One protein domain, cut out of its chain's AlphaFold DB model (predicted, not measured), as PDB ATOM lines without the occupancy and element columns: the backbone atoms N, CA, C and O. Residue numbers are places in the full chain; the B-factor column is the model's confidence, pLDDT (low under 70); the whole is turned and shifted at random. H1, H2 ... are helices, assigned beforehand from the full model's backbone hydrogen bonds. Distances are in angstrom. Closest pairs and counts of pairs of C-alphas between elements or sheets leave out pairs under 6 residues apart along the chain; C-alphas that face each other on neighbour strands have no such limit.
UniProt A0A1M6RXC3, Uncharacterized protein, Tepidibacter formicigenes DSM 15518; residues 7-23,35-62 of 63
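AT A GLANCE: This is residues 7 to 23 and 35 to 62 of the 63 residues of an uncharacterized protein of Tepidibacter formicigenes DSM 15518 (UniProt A0A1M6RXC3). Two short helices, H1 and H2, cross each other steeply near their middles, and unnamed loop, residues 16 to 23 and 35 to 50, makes the other end of an elongated body. Within that loop a small turn brings residues 43 to 44 beside residues 47 to 48. The printed part has 45 residues, with H1 then H2 along the chain and no named strand; the class is all helix, though the two helices hold 19 of the 45 residues, under half. The whole is compact, with a radius of gyration of the C-alphas of 9.3 A, and the C-alphas span 32 by 18 by 17 A.

IN THESE COORDINATES: Find C-alpha 7 at (91.851, 68.141, 39.242); from there H1 runs through residues 7 to 15, 12.4 A from first to last C-alpha. Move on past the cut to C-alpha 51 at (92.820, 49.688, 44.199), where H2, residues 51 to 60, begins. It ends 14.7 A away at C-alpha 60, at (85.370, 62.357, 44.790).

HOW THE PARTS SIT: Look at Ile 12 and Ile 56: their C-alphas, the closest of H1 and H2, are 6.2 A apart, and the two helices touch. Their lines stand at a steep tilt of 60 degrees, and they run opposite ways. In H1 every O i to N i+4 pair is within hydrogen-bond range; in H2, 5 of 6 are. At residues 43 to 44 and 47 to 48 you will find a short antiparallel pairing.

THE WHOLE: The two C-alphas farthest apart, those of Gly 23 and Gln 62, are 31.9 A apart. Residues 24 to 34 are not printed, and C-alphas 23 and 35 are 11.9 A apart across this cut, which lies in the link from H1 to H2. The mean pLDDT of the printed part is 71.5; look for values under 70 at residues 23, 35, 45 to 48, 51 to 52 and 59 to 62.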
ATOM      1  N   GLY A   7      92.233  67.851  37.857       72.31
ATOM      2  CA  GLY A   7      91.851  68.141  39.242       72.31
ATOM      3  C   GLY A   7      91.614  66.882  40.081       72.31
ATOM      4  O   GLY A   7      92.112  66.797  41.202       72.31
ATOM      5  N   GLN A   8      90.942  65.874  39.519       73.69
ATOM      6  CA  GLN A   8      90.723  64.592  40.190       73.69
ATOM      7  C   GLN A   8      92.041  63.831  40.347       73.69
ATOM      8  O   GLN A   8      92.346  63.353  41.432       73.69
ATOM      9  N   LEU A   9      92.885  63.814  39.310       74.06
ATOM     10  CA  LEU A   9      94.218  63.197  39.362       74.06
ATOM     11  C   LEU A   9      95.110  63.813  40.450       74.06
ATOM     12  O   LEU A   9      95.915  63.110  41.060       74.06
ATOM     13  N   LYS A  10      94.975  65.120  40.695       77.12
ATOM     14  CA  LYS A  10      95.676  65.836  41.766       77.12
ATOM     15  C   LYS A  10      95.095  65.508  43.144       77.12
ATOM     16  O   LYS A  10      95.863  65.276  44.074       77.12
ATOM     17  N   ALA A  11      93.770  65.460  43.282       76.31
ATOM     18  CA  ALA A  11      93.111  65.084  44.535       76.31
ATOM     19  C   ALA A  11      93.465  63.647  44.947       76.31
ATOM     20  O   ALA A  11      93.915  63.427  46.069       76.31
ATOM     21  N   ILE A  12      93.392  62.703  44.002       75.69
ATOM     22  CA  ILE A  12      93.784  61.305  44.204       75.69
ATOM     23  C   ILE A  12      95.226  61.213  44.684       75.69
ATOM     24  O   ILE A  12      95.492  60.582  45.696       75.69
ATOM     25  N   ALA A  13      96.161  61.879  44.007       76.75
ATOM     26  CA  ALA A  13      97.566  61.829  44.394       76.75
ATOM     27  C   ALA A  13      97.853  62.458  45.769       76.75
ATOM     28  O   ALA A  13      98.791  62.035  46.433       76.75
ATOM     29  N   ASN A  14      97.053  63.434  46.214       76.75
ATOM     30  CA  ASN A  14      97.162  63.987  47.569       76.75
ATOM     31  C   ASN A  14      96.557  63.065  48.638       76.75
ATOM     32  O   ASN A  14      97.045  63.046  49.763       76.75
ATOM     33  N   GLN A  15      95.492  62.328  48.313       75.88
ATOM     34  CA  GLN A  15      94.819  61.425  49.253       75.88
ATOM     35  C   GLN A  15      95.377  60.000  49.247       75.88
ATOM     36  O   GLN A  15      95.092  59.212  50.145       75.88
ATOM     37  N   CYS A  16      96.165  59.643  48.240       74.81
ATOM     38  CA  CYS A  16      96.706  58.308  48.106       74.81
ATOM     39  C   CYS A  16      97.932  58.141  49.013       74.81
ATOM     40  O   CYS A  16      99.033  58.574  48.682       74.81
ATOM     41  N   SER A  17      97.762  57.449  50.142       75.12
ATOM     42  CA  SER A  17      98.875  57.096  51.043       75.12
ATOM     43  C   SER A  17      99.925  56.189  50.392       75.12
ATOM     44  O   SER A  17     101.054  56.126  50.867       75.12
ATOM     45  N   GLN A  18      99.560  55.490  49.314       75.31
ATOM     46  CA  GLN A  18     100.461  54.660  48.504       75.31
ATOM     47  C   GLN A  18     100.963  55.396  47.250       75.31
ATOM     48  O   GLN A  18     101.446  54.767  46.311       75.31
ATOM     49  N   TYR A  19     100.823  56.725  47.198       77.62
ATOM     50  CA  TYR A  19     101.349  57.516  46.095       77.62
ATOM     51  C   TYR A  19     102.871  57.376  46.032       77.62
ATOM     52  O   TYR A  19     103.600  57.876  46.889       77.62
ATOM     53  N   GLU A  20     103.346  56.730  44.973       78.50
ATOM     54  CA  GLU A  20     104.762  56.678  44.639       78.50
ATOM     55  C   GLU A  20     105.034  57.609  43.464       78.50
ATOM     56  O   GLU A  20     104.609  57.308  42.345       78.50
ATOM     57  N   PRO A  21     105.746  58.728  43.663       74.50
ATOM     58  CA  PRO A  21     106.168  59.555  42.547       74.50
ATOM     59  C   PRO A  21     107.153  58.770  41.674       74.50
ATOM     60  O   PRO A  21     108.132  58.216  42.176       74.50
ATOM     61  N   ASN A  22     106.942  58.754  40.361       72.19
ATOM     62  CA  ASN A  22     107.817  58.076  39.403       72.19
ATOM     63  C   ASN A  22     109.118  58.858  39.148       72.19
ATOM     64  O   ASN A  22     109.422  59.191  38.017       72.19
ATOM     65  N   GLY A  23     109.884  59.182  40.194       58.81
ATOM     66  CA  GLY A  23     111.317  59.529  40.160       58.81
ATOM     67  C   GLY A  23     111.807  60.731  39.330       58.81
ATOM     68  O   GLY A  23     112.933  61.169  39.543       58.81
ATOM     69  N   PRO A  35     101.746  66.903  43.526       68.62
ATOM     70  CA  PRO A  35     101.480  65.485  43.308       68.62
ATOM     71  C   PRO A  35     100.250  65.317  42.419       68.62
ATOM     72  O   PRO A  35      99.220  65.966  42.612       68.62
ATOM     73  N   ASN A  36     100.381  64.480  41.396       71.81
ATOM     74  CA  ASN A  36      99.302  64.154  40.472       71.81
ATOM     75  C   ASN A  36      99.460  62.706  40.001       71.81
ATOM     76  O   ASN A  36     100.585  62.218  39.905       71.81
ATOM     77  N   CYS A  37      98.349  62.020  39.703       71.19
ATOM     78  CA  CYS A  37      98.416  60.622  39.258       71.19
ATOM     79  C   CYS A  37      99.269  60.469  37.989       71.19
ATOM     80  O   CYS A  37      99.921  59.451  37.855       71.19
ATOM     81  N   ALA A  38      99.359  61.468  37.102       70.81
ATOM     82  CA  ALA A  38     100.205  61.367  35.905       70.81
ATOM     83  C   ALA A  38     101.711  61.222  36.222       70.81
ATOM     84  O   ALA A  38     102.452  60.656  35.423       70.81
ATOM     85  N   ASN A  39     102.144  61.670  37.403       74.44
ATOM     86  CA  ASN A  39     103.499  61.512  37.933       74.44
ATOM     87  C   ASN A  39     103.599  60.378  38.970       74.44
ATOM     88  O   ASN A  39     104.559  60.320  39.739       74.44
ATOM     89  N   CYS A  40     102.604  59.491  39.033       75.62
ATOM     90  CA  CYS A  40     102.605  58.326  39.908       75.62
ATOM     91  C   CYS A  40     103.170  57.111  39.165       75.62
ATOM     92  O   CYS A  40     102.806  56.844  38.022       75.62
ATOM     93  N   ASN A  41     104.002  56.321  39.837       79.62
ATOM     94  CA  ASN A  41     104.555  55.070  39.317       79.62
ATOM     95  C   ASN A  41     103.466  54.017  39.064       79.62
ATOM     96  O   ASN A  41     103.597  53.138  38.216       79.62
ATOM     97  N   HIS A  42     102.347  54.156  39.773       76.69
ATOM     98  CA  HIS A  42     101.180  53.302  39.617       76.69
ATOM     99  C   HIS A  42     100.272  53.731  38.458       76.69
ATOM    100  O   HIS A  42      99.353  52.997  38.118       76.69
ATOM    101  N   TYR A  43     100.498  54.884  37.821       74.19
ATOM    102  CA  TYR A  43      99.699  55.316  36.674       74.19
ATOM    103  C   TYR A  43     100.194  54.682  35.378       74.19
ATOM    104  O   TYR A  43     101.205  55.083  34.806       74.19
ATOM    105  N   GLN A  44      99.462  53.680  34.903       70.44
ATOM    106  CA  GLN A  44      99.736  52.954  33.673       70.44
ATOM    107  C   GLN A  44      98.486  52.896  32.796       70.44
ATOM    108  O   GLN A  44      97.377  52.647  33.261       70.44
ATOM    109  N   ASN A  45      98.665  53.090  31.489       66.94
ATOM    110  CA  ASN A  45      97.586  52.962  30.505       66.94
ATOM    111  C   ASN A  45      96.398  53.925  30.745       66.94
ATOM    112  O   ASN A  45      95.233  53.538  30.642       66.94
ATOM    113  N   SER A  46      96.705  55.172  31.120       64.75
ATOM    114  CA  SER A  46      95.734  56.202  31.531       64.75
ATOM    115  C   SER A  46      94.867  55.824  32.739       64.75
ATOM    116  O   SER A  46      93.785  56.372  32.938       64.75
ATOM    117  N   LYS A  47      95.328  54.865  33.545       63.62
ATOM    118  CA  LYS A  47      94.655  54.386  34.749       63.62
ATOM    119  C   LYS A  47      95.671  54.286  35.864       63.62
ATOM    120  O   LYS A  47      96.838  53.998  35.646       63.62
ATOM    121  N   CYS A  48      95.229  54.536  37.074       67.56
ATOM    122  CA  CYS A  48      96.092  54.500  38.234       67.56
ATOM    123  C   CYS A  48      95.832  53.116  38.880       67.56
ATOM    124  O   CYS A  48      94.712  52.818  39.267       67.56
ATOM    125  N   ASN A  49      96.825  52.222  38.854       70.38
ATOM    126  CA  ASN A  49      96.731  50.775  39.123       70.38
ATOM    127  C   ASN A  49      96.661  50.431  40.626       70.38
ATOM    128  O   ASN A  49      96.973  49.315  41.034       70.38
ATOM    129  N   LEU A  50      96.298  51.405  41.457       70.19
ATOM    130  CA  LEU A  50      96.080  51.214  42.885       70.19
ATOM    131  C   LEU A  50      94.585  51.041  43.120       70.19
ATOM    132  O   LEU A  50      93.798  51.896  42.723       70.19
ATOM    133  N   ASP A  51      94.214  49.984  43.835       68.31
ATOM    134  CA  ASP A  51      92.820  49.688  44.199       68.31
ATOM    135  C   ASP A  51      92.179  50.830  45.020       68.31
ATOM    136  O   ASP A  51      90.987  51.108  44.935       68.31
ATOM    137  N   LEU A  52      93.014  51.593  45.735       69.31
ATOM    138  CA  LEU A  52      92.614  52.781  46.492       69.31
ATOM    139  C   LEU A  52      92.088  53.924  45.617       69.31
ATOM    140  O   LEU A  52      91.459  54.849  46.121       69.31
ATOM    141  N   ILE A  53      92.376  53.919  44.319       71.31
ATOM    142  CA  ILE A  53      92.027  55.039  43.443       71.31
ATOM    143  C   ILE A  53      90.566  54.981  43.055       71.31
ATOM    144  O   ILE A  53      89.941  56.034  43.000       71.31
ATOM    145  N   ASP A  54      90.011  53.783  42.896       70.94
ATOM    146  CA  ASP A  54      88.569  53.594  42.784       70.94
ATOM    147  C   ASP A  54      87.856  54.054  44.061       70.94
ATOM    148  O   ASP A  54      86.842  54.739  43.967       70.94
ATOM    149  N   GLU A  55      88.392  53.770  45.252       72.31
ATOM    150  CA  GLU A  55      87.816  54.253  46.518       72.31
ATOM    151  C   GLU A  55      87.854  55.785  46.614       72.31
ATOM    152  O   GLU A  55      86.835  56.421  46.893       72.31
ATOM    153  N   ILE A  56      89.009  56.396  46.333       73.88
ATOM    154  CA  ILE A  56      89.155  57.854  46.349       73.88
ATOM    155  C   ILE A  56      88.251  58.483  45.285       73.88
ATOM    156  O   ILE A  56      87.601  59.487  45.555       73.88
ATOM    157  N   LEU A  57      88.148  57.883  44.097       70.31
ATOM    158  CA  LEU A  57      87.283  58.376  43.030       70.31
ATOM    159  C   LEU A  57      85.806  58.252  43.338       70.31
ATOM    160  O   LEU A  57      85.063  59.186  43.060       70.31
ATOM    161  N   ASN A  58      85.382  57.135  43.921       70.44
ATOM    162  CA  ASN A  58      84.006  56.963  44.368       70.44
ATOM    163  C   ASN A  58      83.642  57.978  45.457       70.44
ATOM    164  O   ASN A  58      82.490  58.394  45.525       70.44
ATOM    165  N   ASN A  59      84.609  58.406  46.275       67.62
ATOM    166  CA  ASN A  59      84.417  59.503  47.224       67.62
ATOM    167  C   ASN A  59      84.437  60.888  46.552       67.62
ATOM    168  O   ASN A  59      83.736  61.788  46.998       67.62
ATOM    169  N   LEU A  60      85.217  61.072  45.482       67.81
ATOM    170  CA  LEU A  60      85.370  62.357  44.790       67.81
ATOM    171  C   LEU A  60      84.245  62.653  43.776       67.81
ATOM    172  O   LEU A  60      83.957  63.813  43.511       67.81
ATOM    173  N   ASP A  61      83.647  61.619  43.177       62.16
ATOM    174  CA  ASP A  61      82.537  61.701  42.208       62.16
ATOM    175  C   ASP A  61      81.167  61.870  42.886       62.16
ATOM    176  O   ASP A  61      80.197  62.235  42.232       62.16
ATOM    177  N   GLN A  62      81.082  61.631  44.199       51.62
ATOM    178  CA  GLN A  62      79.866  61.821  45.001       51.62
ATOM    179  C   GLN A  62      79.690  63.258  45.537       51.62
ATOM    180  O   GLN A  62      78.927  63.465  46.482       51.62
TER     181      GLN A  62